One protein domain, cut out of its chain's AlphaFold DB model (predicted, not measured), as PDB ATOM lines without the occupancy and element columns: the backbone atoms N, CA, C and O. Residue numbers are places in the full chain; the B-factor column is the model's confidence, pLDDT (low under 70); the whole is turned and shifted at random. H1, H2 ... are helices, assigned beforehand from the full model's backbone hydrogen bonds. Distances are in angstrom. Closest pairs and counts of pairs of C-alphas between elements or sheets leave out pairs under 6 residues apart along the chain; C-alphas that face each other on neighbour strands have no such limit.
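This is residues 11 to 100 of the 101 residues of the protein "Sulf_transp domain-containing protein" of bacterium BMS3Abin06 (UniProt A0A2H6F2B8). The model is a loose, open frame of three long helices, H1, H3 and H4, that do not pack on one another, with the short helix H2 at a turn between H1 and H3. The chain runs out along H1, turns through H2 and comes back along H3; from there the long stretch of residues 70 to 81 and then H4 make the other two sides of an open triangle with H3, and H4 heads back toward the end where H2 lies. The printed part has 90 residues with four named helices in the order H1, H2, H3, H4 and no named strand, and its class is all helix. It is loose, with a radius of gyration of the C-alphas of 16.2 A, and its C-alphas span 44 by 35 by 24 A.

Find C-alpha 11 at (-81.040, 42.651, 192.432); from there H1 runs through residues 11 to 29, 26.8 A from first to last C-alpha. Next comes H2, residues 35 to 42, 10.8 A long. Look at C-alpha 48 at (-55.139, 49.318, 170.183), where H3 begins; it holds residues 48 to 69, the longest helix with 22 residues, and measures 31.4 A. Then go to residue 82, where H4 begins; it runs through residues 82 to 99 for 25.2 A and ends at C-alpha 99, at (-47.409, 49.687, 187.653).

Start with H1, which touches no helix; it is apart from H2, H3 and H4, and residues 11 to 23, which belong to it, stand free. Move on to H2 and H3, which touch, with 6 pairs of C-alphas within 8 A. Their closest C-alphas are those of Gln 41 and Met 49, 6.5 A apart, and H3 touches H2 with residues 48 to 50 alone. Their lines are about perpendicular, at 88 degrees. Farther along H3, residues 54 to 63 stand free. H4 touches no helix: it is apart from H2 and from H3 too. In H1, H2, H3 and H4 every backbone O of residue i is within hydrogen-bond range of N of residue i+4, for each such pair inside the helix.

The two C-alphas farthest apart are those of Leu 43 and Asn 71, at 43.7 A, while those of Pro 11 and Gly 100, the first and last printed, are 33.4 A apart. The printed part has no cut. The links from H1 to H2 and from H2 to H3 are tight, with 5 residues each, and the link from H3 to H4 is long, with 12. Residues 76 to 95 stand free, of which 82 to 95 belong to H4. The mean pLDDT of the printed part is 92.0, and no printed residue is under 70.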
ATOM      1  N   PRO A  11     -81.065  42.669 193.896       91.31
ATOM      2  CA  PRO A  11     -81.040  42.651 192.432       91.31
ATOM      3  C   PRO A  11     -80.116  43.714 191.825       91.31
ATOM      4  O   PRO A  11     -79.429  43.443 190.843       91.31
ATOM      5  N   ARG A  12     -80.022  44.898 192.446       91.50
ATOM      6  CA  ARG A  12     -79.111  45.969 192.010       91.50
ATOM      7  C   ARG A  12     -77.649  45.547 192.126       91.50
ATOM      8  O   ARG A  12     -76.858  45.813 191.226       91.50
ATOM      9  N   LEU A  13     -77.298  44.878 193.224       93.31
ATOM     10  CA  LEU A  13     -75.945  44.374 193.464       93.31
ATOM     11  C   LEU A  13     -75.591  43.250 192.488       93.31
ATOM     12  O   LEU A  13     -74.494  43.250 191.938       93.31
ATOM     13  N   ILE A  14     -76.531  42.336 192.222       95.88
ATOM     14  CA  ILE A  14     -76.340  41.254 191.248       95.88
ATOM     15  C   ILE A  14     -76.132  41.822 189.841       95.88
ATOM     16  O   ILE A  14     -75.205  41.399 189.157       95.88
ATOM     17  N   LEU A  15     -76.937  42.801 189.415       92.81
ATOM     18  CA  LEU A  15     -76.751  43.460 188.117       92.81
ATOM     19  C   LEU A  15     -75.411  44.204 188.043       92.81
ATOM     20  O   LEU A  15     -74.721  44.115 187.028       92.81
ATOM     21  N   GLY A  16     -74.999  44.880 189.120       93.50
ATOM     22  CA  GLY A  16     -73.676  45.506 189.216       93.50
ATOM     23  C   GLY A  16     -72.532  44.493 189.090       93.50
ATOM     24  O   GLY A  16     -71.575  44.717 188.353       93.50
ATOM     25  N   LEU A  17     -72.655  43.336 189.743       96.31
ATOM     26  CA  LEU A  17     -71.670  42.260 189.643       96.31
ATOM     27  C   LEU A  17     -71.642  41.647 188.238       96.31
ATOM     28  O   LEU A  17     -70.571  41.484 187.658       96.31
ATOM     29  N   ALA A  18     -72.809  41.335 187.672       97.19
ATOM     30  CA  ALA A  18     -72.926  40.743 186.345       97.19
ATOM     31  C   ALA A  18     -72.361  41.673 185.261       97.19
ATOM     32  O   ALA A  18     -71.618  41.225 184.385       97.19
ATOM     33  N   THR A  19     -72.654  42.974 185.343       94.62
ATOM     34  CA  THR A  19     -72.084  43.980 184.434       94.62
ATOM     35  C   THR A  19     -70.575  44.119 184.625       94.62
ATOM     36  O   THR A  19     -69.855  44.140 183.629       94.62
ATOM     37  N   GLY A  20     -70.075  44.109 185.864       94.94
ATOM     38  CA  GLY A  20     -68.639  44.125 186.162       94.94
ATOM     39  C   GLY A  20     -67.883  42.914 185.604       94.94
ATOM     40  O   GLY A  20     -66.859  43.082 184.945       94.94
ATOM     41  N   ILE A  21     -68.409  41.699 185.792       97.25
ATOM     42  CA  ILE A  21     -67.831  40.466 185.226       97.25
ATOM     43  C   ILE A  21     -67.828  40.531 183.698       97.25
ATOM     44  O   ILE A  21     -66.810  40.256 183.063       97.25
ATOM     45  N   THR A  22     -68.952  40.936 183.103       96.56
ATOM     46  CA  THR A  22     -69.075  41.070 181.645       96.56
ATOM     47  C   THR A  22     -68.060  42.073 181.097       96.56
ATOM     48  O   THR A  22     -67.373  41.777 180.119       96.56
ATOM     49  N   LEU A  23     -67.911  43.226 181.756       94.38
ATOM     50  CA  LEU A  23     -66.919  44.237 181.403       94.38
ATOM     51  C   LEU A  23     -65.494  43.682 181.520       94.38
ATOM     52  O   LEU A  23     -64.710  43.857 180.595       94.38
ATOM     53  N   GLY A  24     -65.169  42.957 182.591       93.62
ATOM     54  CA  GLY A  24     -63.858  42.325 182.764       93.62
ATOM     55  C   GLY A  24     -63.507  41.358 181.628       93.62
ATOM     56  O   GLY A  24     -62.422  41.441 181.056       93.62
ATOM     57  N   ILE A  25     -64.454  40.501 181.230       95.56
ATOM     58  CA  ILE A  25     -64.276  39.575 180.099       95.56
ATOM     59  C   ILE A  25     -64.080  40.344 178.782       95.56
ATOM     60  O   ILE A  25     -63.265  39.948 177.949       95.56
ATOM     61  N   LEU A  26     -64.814  41.443 178.577       93.50
ATOM     62  CA  LEU A  26     -64.666  42.297 177.394       93.50
ATOM     63  C   LEU A  26     -63.289  42.976 177.341       93.50
ATOM     64  O   LEU A  26     -62.690  43.029 176.269       93.50
ATOM     65  N   LEU A  27     -62.768  43.449 178.477       91.62
ATOM     66  CA  LEU A  27     -61.437  44.064 178.561       91.62
ATOM     67  C   LEU A  27     -60.323  43.054 178.254       91.62
ATOM     68  O   LEU A  27     -59.389  43.381 177.515       91.62
ATOM     69  N   ASP A  28     -60.442  41.822 178.757       91.62
ATOM     70  CA  ASP A  28     -59.473  40.757 178.477       91.62
ATOM     71  C   ASP A  28     -59.492  40.345 176.995       91.62
ATOM     72  O   ASP A  28     -58.448  40.294 176.339       91.62
ATOM     73  N   LYS A  29     -60.689  40.185 176.409       91.00
ATOM     74  CA  LYS A  29     -60.850  39.947 174.961       91.00
ATOM     75  C   LYS A  29     -60.327  41.101 174.106       91.00
ATOM     76  O   LYS A  29     -59.820  40.867 173.012       91.00
ATOM     77  N   GLY A  30     -60.414  42.333 174.607       88.00
ATOM     78  CA  GLY A  30     -59.848  43.526 173.980       88.00
ATOM     79  C   GLY A  30     -58.320  43.610 174.038       88.00
ATOM     80  O   GLY A  30     -57.763  44.593 173.555       88.00
ATOM     81  N   ARG A  31     -57.634  42.614 174.628       88.56
ATOM     82  CA  ARG A  31     -56.175  42.590 174.855       88.56
ATOM     83  C   ARG A  31     -55.664  43.787 175.663       88.56
ATOM     84  O   ARG A  31     -54.472  44.088 175.620       88.56
ATOM     85  N   LEU A  32     -56.543  44.448 176.417       87.56
ATOM     86  CA  LEU A  32     -56.199  45.609 177.242       87.56
ATOM     87  C   LEU A  32     -55.461  45.211 178.527       87.56
ATOM     88  O   LEU A  32     -54.855  46.055 179.171       87.56
ATOM     89  N   THR A  33     -55.493  43.922 178.864       85.69
ATOM     90  CA  THR A  33     -54.793  43.293 179.992       85.69
ATOM     91  C   THR A  33     -53.396  42.791 179.621       85.69
ATOM     92  O   THR A  33     -52.713  42.195 180.449       85.69
ATOM     93  N   LYS A  34     -52.973  42.951 178.359       88.00
ATOM     94  CA  LYS A  34     -51.677  42.459 177.885       88.00
ATOM     95  C   LYS A  34     -50.633  43.562 177.975       88.00
ATOM     96  O   LYS A  34     -50.799  44.621 177.370       88.00
ATOM     97  N   TYR A  35     -49.520  43.247 178.633       86.50
ATOM     98  CA  TYR A  35     -48.347  44.112 178.745       86.50
ATOM     99  C   TYR A  35     -47.903  44.700 177.398       86.50
ATOM    100  O   TYR A  35     -47.645  45.894 177.281       86.50
ATOM    101  N   GLU A  36     -47.880  43.874 176.349       87.25
ATOM    102  CA  GLU A  36     -47.469  44.273 174.997       87.25
ATOM    103  C   GLU A  36     -48.337  45.404 174.430       87.25
ATOM    104  O   GLU A  36     -47.811  46.330 173.815       87.25
ATOM    105  N   THR A  37     -49.650  45.357 174.672       87.75
ATOM    106  CA  THR A  37     -50.598  46.385 174.225       87.75
ATOM    107  C   THR A  37     -50.378  47.692 174.985       87.75
ATOM    108  O   THR A  37     -50.397  48.769 174.390       87.75
ATOM    109  N   ILE A  38     -50.147  47.607 176.300       87.06
ATOM    110  CA  ILE A  38     -49.949  48.779 177.164       87.06
ATOM    111  C   ILE A  38     -48.631  49.478 176.812       87.06
ATOM    112  O   ILE A  38     -48.605  50.676 176.528       87.06
ATOM    113  N   VAL A  39     -47.533  48.726 176.746       88.31
ATOM    114  CA  VAL A  39     -46.219  49.265 176.374       88.31
ATOM    115  C   VAL A  39     -46.204  49.735 174.923       88.31
ATOM    116  O   VAL A  39     -45.653  50.794 174.626       88.31
ATOM    117  N   GLY A  40     -46.859  49.007 174.016       89.44
ATOM    118  CA  GLY A  40     -47.020  49.410 172.620       89.44
ATOM    119  C   GLY A  40     -47.707  50.769 172.469       89.44
ATOM    120  O   GLY A  40     -47.283  51.564 171.625       89.44
ATOM    121  N   GLN A  41     -48.687  51.074 173.326       91.62
ATOM    122  CA  GLN A  41     -49.354  52.376 173.379       91.62
ATOM    123  C   GLN A  41     -48.408  53.491 173.837       91.62
ATOM    124  O   GLN A  41     -48.380  54.553 173.213       91.62
ATOM    125  N   PHE A  42     -47.599  53.264 174.874       87.56
ATOM    126  CA  PHE A  42     -46.619  54.253 175.340       87.56
ATOM    127  C   PHE A  42     -45.488  54.498 174.338       87.56
ATOM    128  O   PHE A  42     -45.033  55.629 174.185       87.56
ATOM    129  N   LEU A  43     -45.067  53.458 173.616       91.00
ATOM    130  CA  LEU A  43     -44.078  53.568 172.542       91.00
ATOM    131  C   LEU A  43     -44.669  54.122 171.236       91.00
ATOM    132  O   LEU A  43     -43.936  54.227 170.252       91.00
ATOM    133  N   LEU A  44     -45.968  54.451 171.206       91.31
ATOM    134  CA  LEU A  44     -46.693  54.909 170.015       91.31
ATOM    135  C   LEU A  44     -46.596  53.928 168.831       91.31
ATOM    136  O   LEU A  44     -46.689  54.322 167.668       91.31
ATOM    137  N   LYS A  45     -46.394  52.640 169.123       92.12
ATOM    138  CA  LYS A  45     -46.306  51.556 168.135       92.12
ATOM    139  C   LYS A  45     -47.636  50.837 167.952       92.12
ATOM    140  O   LYS A  45     -47.939  50.396 166.848       92.12
ATOM    141  N   ASP A  46     -48.422  50.732 169.020       89.62
ATOM    142  CA  ASP A  46     -49.721  50.072 169.016       89.62
ATOM    143  C   ASP A  46     -50.779  50.973 169.660       89.62
ATOM    144  O   ASP A  46     -50.757  51.222 170.858       89.62
ATOM    145  N   PHE A  47     -51.731  51.448 168.856       91.69
ATOM    146  CA  PHE A  47     -52.834  52.297 169.316       91.69
ATOM    147  C   PHE A  47     -54.092  51.508 169.707       91.69
ATOM    148  O   PHE A  47     -55.178  52.085 169.805       91.69
ATOM    149  N   THR A  48     -53.994  50.185 169.863       91.81
ATOM    150  CA  THR A  48     -55.139  49.318 170.183       91.81
ATOM    151  C   THR A  48     -55.827  49.764 171.466       91.81
ATOM    152  O   THR A  48     -57.051  49.897 171.475       91.81
ATOM    153  N   MET A  49     -55.062  50.092 172.512       91.06
ATOM    154  CA  MET A  49     -55.622  50.568 173.777       91.06
ATOM    155  C   MET A  49     -56.469  51.829 173.573       91.06
ATOM    156  O   MET A  49     -57.649  51.850 173.926       91.06
ATOM    157  N   LEU A  50     -55.899  52.851 172.925       92.19
ATOM    158  CA  LEU A  50     -56.594  54.109 172.658       92.19
ATOM    159  C   LEU A  50     -57.856  53.901 171.810       92.19
ATOM    160  O   LEU A  50     -58.913  54.434 172.142       92.19
ATOM    161  N   LYS A  51     -57.769  53.108 170.735       93.88
ATOM    162  CA  LYS A  51     -58.906  52.833 169.842       93.88
ATOM    163  C   LYS A  51     -60.051  52.151 170.582       93.88
ATOM    164  O   LYS A  51     -61.196  52.582 170.452       93.88
ATOM    165  N   VAL A  52     -59.750  51.120 171.372       93.75
ATOM    166  CA  VAL A  52     -60.775  50.378 172.113       93.75
ATOM    167  C   VAL A  52     -61.409  51.272 173.176       93.75
ATOM    168  O   VAL A  52     -62.634  51.362 173.216       93.75
ATOM    169  N   MET A  53     -60.617  52.005 173.965       93.50
ATOM    170  CA  MET A  53     -61.153  52.905 174.994       93.50
ATOM    171  C   MET A  53     -62.025  54.015 174.394       93.50
ATOM    172  O   MET A  53     -63.134  54.236 174.876       93.50
ATOM    173  N   LEU A  54     -61.582  54.668 173.311       95.06
ATOM    174  CA  LEU A  54     -62.385  55.690 172.629       95.06
ATOM    175  C   LEU A  54     -63.679  55.107 172.053       95.06
ATOM    176  O   LEU A  54     -64.746  55.696 172.226       95.06
ATOM    177  N   SER A  55     -63.616  53.932 171.420       94.88
ATOM    178  CA  SER A  55     -64.814  53.267 170.897       94.88
ATOM    179  C   SER A  55     -65.798  52.889 172.009       94.88
ATOM    180  O   SER A  55     -67.001  53.083 171.849       94.88
ATOM    181  N   ALA A  56     -65.296  52.438 173.165       93.94
ATOM    182  CA  ALA A  56     -66.107  52.112 174.330       93.94
ATOM    183  C   ALA A  56     -66.776  53.359 174.925       93.94
ATOM    184  O   ALA A  56     -67.955  53.305 175.263       93.94
ATOM    185  N   VAL A  57     -66.068  54.492 175.001       95.19
ATOM    186  CA  VAL A  57     -66.644  55.772 175.449       95.19
ATOM    187  C   VAL A  57     -67.764  56.223 174.514       95.19
ATOM    188  O   VAL A  57     -68.827  56.623 174.989       95.19
ATOM    189  N   LEU A  58     -67.568  56.128 173.195       97.00
ATOM    190  CA  LEU A  58     -68.592  56.494 172.211       97.00
ATOM    191  C   LEU A  58     -69.814  55.570 172.292       97.00
ATOM    192  O   LEU A  58     -70.940  56.053 172.410       97.00
ATOM    193  N   ALA A  59     -69.598  54.253 172.290       96.19
ATOM    194  CA  ALA A  59     -70.669  53.267 172.411       96.19
ATOM    195  C   ALA A  59     -71.429  53.415 173.738       96.19
ATOM    196  O   ALA A  59     -72.659  53.412 173.752       96.19
ATOM    197  N   GLY A  60     -70.705  53.611 174.844       95.06
ATOM    198  CA  GLY A  60     -71.277  53.851 176.165       95.06
ATOM    199  C   GLY A  60     -72.085  55.143 176.218       95.06
ATOM    200  O   GLY A  60     -73.190  55.140 176.753       95.06
ATOM    201  N   SER A  61     -71.595  56.220 175.598       95.31
ATOM    202  CA  SER A  61     -72.329  57.486 175.504       95.31
ATOM    203  C   SER A  61     -73.653  57.292 174.767       95.31
ATOM    204  O   SER A  61     -74.704  57.628 175.310       95.31
ATOM    205  N   ILE A  62     -73.630  56.680 173.576       96.88
ATOM    206  CA  ILE A  62     -74.845  56.377 172.799       96.88
ATOM    207  C   ILE A  62     -75.812  55.513 173.622       96.88
ATOM    208  O   ILE A  62     -77.001  55.818 173.686       96.88
ATOM    209  N   GLY A  63     -75.299  54.476 174.290       95.50
ATOM    210  CA  GLY A  63     -76.091  53.601 175.151       95.50
ATOM    211  C   GLY A  63     -76.771  54.355 176.294       95.50
ATOM    212  O   GLY A  63     -77.979  54.235 176.467       95.50
ATOM    213  N   VAL A  64     -76.033  55.181 177.041       94.44
ATOM    214  CA  VAL A  64     -76.587  55.963 178.160       94.44
ATOM    215  C   VAL A  64     -77.670  56.928 177.677       94.44
ATOM    216  O   VAL A  64     -78.751  56.955 178.263       94.44
ATOM    217  N   TYR A  65     -77.435  57.670 176.590       94.38
ATOM    218  CA  TYR A  65     -78.452  58.569 176.029       94.38
ATOM    219  C   TYR A  65     -79.692  57.813 175.536       94.38
ATOM    220  O   TYR A  65     -80.809  58.295 175.716       94.38
ATOM    221  N   PHE A  66     -79.523  56.612 174.974       95.50
ATOM    222  CA  PHE A  66     -80.645  55.751 174.607       95.50
ATOM    223  C   PHE A  66     -81.446  55.293 175.835       95.50
ATOM    224  O   PHE A  66     -82.674  55.361 175.819       95.50
ATOM    225  N   LEU A  67     -80.776  54.887 176.920       92.56
ATOM    226  CA  LEU A  67     -81.440  54.515 178.175       92.56
ATOM    227  C   LEU A  67     -82.229  55.688 178.770       92.56
ATOM    228  O   LEU A  67     -83.330  55.496 179.285       92.56
ATOM    229  N   VAL A  68     -81.694  56.902 178.676       93.25
ATOM    230  CA  VAL A  68     -82.388  58.116 179.125       93.25
ATOM    231  C   VAL A  68     -83.595  58.420 178.241       93.25
ATOM    232  O   VAL A  68     -84.664  58.725 178.761       93.25
ATOM    233  N   TYR A  69     -83.471  58.256 176.921       92.62
ATOM    234  CA  TYR A  69     -84.578  58.444 175.979       92.62
ATOM    235  C   TYR A  69     -85.782  57.541 176.293       92.62
ATOM    236  O   TYR A  69     -86.926  57.988 176.235       92.62
ATOM    237  N   ILE A  70     -85.539  56.289 176.694       93.88
ATOM    238  CA  ILE A  70     -86.603  55.347 177.080       93.88
ATOM    239  C   ILE A  70     -87.037  55.469 178.554       93.88
ATOM    240  O   ILE A  70     -87.783  54.619 179.031       93.88
ATOM    241  N   ASN A  71     -86.601  56.509 179.278       88.56
ATOM    242  CA  ASN A  71     -86.856  56.716 180.712       88.56
ATOM    243  C   ASN A  71     -86.352  55.568 181.613       88.56
ATOM    244  O   ASN A  71     -86.887  55.342 182.694       88.56
ATOM    245  N   ALA A  72     -85.320  54.831 181.190       88.06
ATOM    246  CA  ALA A  72     -84.709  53.756 181.975       88.06
ATOM    247  C   ALA A  72     -83.534  54.230 182.854       88.06
ATOM    248  O   ALA A  72     -83.113  53.493 183.742       88.06
ATOM    249  N   ALA A  73     -82.998  55.432 182.616       89.38
ATOM    250  CA  ALA A  73     -81.903  56.021 183.388       89.38
ATOM    251  C   ALA A  73     -81.999  57.556 183.437       89.38
ATOM    252  O   ALA A  73     -82.703  58.167 182.634       89.38
ATOM    253  N   GLU A  74     -81.248  58.171 184.352       88.69
ATOM    254  CA  GLU A  74     -81.130  59.625 184.503       88.69
ATOM    255  C   GLU A  74     -79.656  60.055 184.404       88.69
ATOM    256  O   GLU A  74     -78.760  59.368 184.905       88.69
ATOM    257  N   LEU A  75     -79.388  61.189 183.746       89.50
ATOM    258  CA  LEU A  75     -78.041  61.758 183.656       89.50
ATOM    259  C   LEU A  75     -77.679  62.468 184.963       89.50
ATOM    260  O   LEU A  75     -78.129  63.581 185.223       89.50
ATOM    261  N   HIS A  76     -76.791  61.865 185.749       87.31
ATOM    262  CA  HIS A  76     -76.185  62.529 186.899       87.31
ATOM    263  C   HIS A  76     -74.810  63.097 186.523       87.31
ATOM    264  O   HIS A  76     -73.798  62.395 186.556       87.31
ATOM    265  N   ILE A  77     -74.769  64.369 186.117       88.12
ATOM    266  CA  ILE A  77     -73.528  65.029 185.685       88.12
ATOM    267  C   ILE A  77     -72.812  65.622 186.900       88.12
ATOM    268  O   ILE A  77     -73.242  66.621 187.474       88.12
ATOM    269  N   THR A  78     -71.677  65.033 187.270       86.56
ATOM    270  CA  THR A  78     -70.822  65.566 188.336       86.56
ATOM    271  C   THR A  78     -70.097  66.836 187.864       86.56
ATOM    272  O   THR A  78     -69.491  66.820 186.789       86.56
ATOM    273  N   PRO A  79     -70.077  67.928 188.654       90.19
ATOM    274  CA  PRO A  79     -69.386  69.156 188.273       90.19
ATOM    275  C   PRO A  79     -67.873  68.947 188.152       90.19
ATOM    276  O   PRO A  79     -67.216  68.372 189.034       90.19
ATOM    277  N   VAL A  80     -67.312  69.475 187.062       92.06
ATOM    278  CA  VAL A  80     -65.874  69.442 186.787       92.06
ATOM    279  C   VAL A  80     -65.171  70.440 187.701       92.06
ATOM    280  O   VAL A  80     -65.385  71.644 187.611       92.06
ATOM    281  N   ILE A  81     -64.305  69.932 188.580       95.12
ATOM    282  CA  ILE A  81     -63.427  70.760 189.414       95.12
ATOM    283  C   ILE A  81     -61.997  70.566 188.904       95.12
ATOM    284  O   ILE A  81     -61.446  69.480 189.113       95.12
ATOM    285  N   PRO A  82     -61.378  71.585 188.270       95.06
ATOM    286  CA  PRO A  82     -60.066  71.454 187.636       95.06
ATOM    287  C   PRO A  82     -58.985  70.927 188.580       95.06
ATOM    288  O   PRO A  82     -58.219  70.048 188.204       95.06
ATOM    289  N   ALA A  83     -58.977  71.389 189.834       94.62
ATOM    290  CA  ALA A  83     -58.025  70.926 190.841       94.62
ATOM    291  C   ALA A  83     -58.143  69.415 191.116       94.62
ATOM    292  O   ALA A  83     -57.134  68.715 191.137       94.62
ATOM    293  N   ARG A  84     -59.372  68.889 191.264       93.88
ATOM    294  CA  ARG A  84     -59.602  67.446 191.473       93.88
ATOM    295  C   ARG A  84     -59.171  66.632 190.259       93.88
ATOM    296  O   ARG A  84     -58.575  65.574 190.423       93.88
ATOM    297  N   LEU A  85     -59.469  67.138 189.062       94.62
ATOM    298  CA  LEU A  85     -59.113  66.476 187.814       94.62
ATOM    299  C   LEU A  85     -57.594  66.393 187.656       94.62
ATOM    300  O   LEU A  85     -57.083  65.295 187.494       94.62
ATOM    301  N   LEU A  86     -56.884  67.518 187.774       96.56
ATOM    302  CA  LEU A  86     -55.432  67.578 187.592       96.56
ATOM    303  C   LEU A  86     -54.682  66.727 188.620       96.56
ATOM    304  O   LEU A  86     -53.788  65.968 188.251       96.56
ATOM    305  N   ILE A  87     -55.052  66.821 189.901       97.25
ATOM    306  CA  ILE A  87     -54.398  66.046 190.964       97.25
ATOM    307  C   ILE A  87     -54.680  64.552 190.768       97.25
ATOM    308  O   ILE A  87     -53.751  63.746 190.757       97.25
ATOM    309  N   GLY A  88     -55.947  64.182 190.551       94.94
ATOM    310  CA  GLY A  88     -56.352  62.791 190.367       94.94
ATOM    311  C   GLY A  88     -55.731  62.152 189.126       94.94
ATOM    312  O   GLY A  88     -55.169  61.063 189.223       94.94
ATOM    313  N   SER A  89     -55.770  62.834 187.977       94.31
ATOM    314  CA  SER A  89     -55.209  62.317 186.724       94.31
ATOM    315  C   SER A  89     -53.690  62.197 186.776       94.31
ATOM    316  O   SER A  89     -53.144  61.266 186.195       94.31
ATOM    317  N   THR A  90     -53.004  63.103 187.478       96.56
ATOM    318  CA  THR A  90     -51.545  63.038 187.643       96.56
ATOM    319  C   THR A  90     -51.150  61.850 188.511       96.56
ATOM    320  O   THR A  90     -50.309  61.054 188.100       96.56
ATOM    321  N   ILE A  91     -51.790  61.677 189.673       96.31
ATOM    322  CA  ILE A  91     -51.523  60.535 190.564       96.31
ATOM    323  C   ILE A  91     -51.830  59.217 189.845       96.31
ATOM    324  O   ILE A  91     -51.010  58.301 189.854       96.31
ATOM    325  N   PHE A  92     -52.985  59.141 189.179       92.94
ATOM    326  CA  PHE A  92     -53.376  57.975 188.395       92.94
ATOM    327  C   PHE A  92     -52.386  57.691 187.260       92.94
ATOM    328  O   PHE A  92     -51.954  56.555 187.103       92.94
ATOM    329  N   GLY A  93     -51.992  58.713 186.497       91.12
ATOM    330  CA  GLY A  93     -51.059  58.578 185.382       91.12
ATOM    331  C   GLY A  93     -49.673  58.110 185.821       91.12
ATOM    332  O   GLY A  93     -49.109  57.226 185.186       91.12
ATOM    333  N   ILE A  94     -49.155  58.636 186.936       94.12
ATOM    334  CA  ILE A  94     -47.888  58.175 187.526       94.12
ATOM    335  C   ILE A  94     -48.010  56.712 187.960       94.12
ATOM    336  O   ILE A  94     -47.161  55.898 187.605       94.12
ATOM    337  N   GLY A  95     -49.076  56.358 188.685       92.06
ATOM    338  CA  GLY A  95     -49.314  54.975 189.102       92.06
ATOM    339  C   GLY A  95     -49.413  54.020 187.914       92.06
ATOM    340  O   GLY A  95     -48.792  52.963 187.922       92.06
ATOM    341  N   PHE A  96     -50.122  54.422 186.860       88.75
ATOM    342  CA  PHE A  96     -50.269  53.640 185.637       88.75
ATOM    343  C   PHE A  96     -48.949  53.506 184.864       88.75
ATOM    344  O   PHE A  96     -48.643  52.425 184.376       88.75
ATOM    345  N   ALA A  97     -48.127  54.555 184.797       85.44
ATOM    346  CA  ALA A  97     -46.814  54.484 184.156       85.44
ATOM    347  C   ALA A  97     -45.832  53.569 184.913       85.44
ATOM    348  O   ALA A  97     -44.986  52.936 184.288       85.44
ATOM    349  N   LEU A  98     -45.937  53.501 186.245       87.81
ATOM    350  CA  LEU A  98     -45.052  52.689 187.087       87.81
ATOM    351  C   LEU A  98     -45.508  51.228 187.222       87.81
ATOM    352  O   LEU A  98     -44.667  50.337 187.291       87.81
ATOM    353  N   LEU A  99     -46.820  50.988 187.304       85.56
ATOM    354  CA  LEU A  99     -47.409  49.687 187.653       85.56
ATOM    355  C   LEU A  99     -48.280  49.084 186.545       85.56
ATOM    356  O   LEU A  99     -48.837  48.013 186.754       85.56
ATOM    357  N   GLY A 100     -48.450  49.762 185.408       71.44
ATOM    358  CA  GLY A 100     -49.312  49.337 184.300       71.44
ATOM    359  C   GLY A 100     -48.734  48.176 183.494       71.44
ATOM    360  O   GLY A 100     -48.549  48.311 182.284       71.44
TER     361      GLY A 100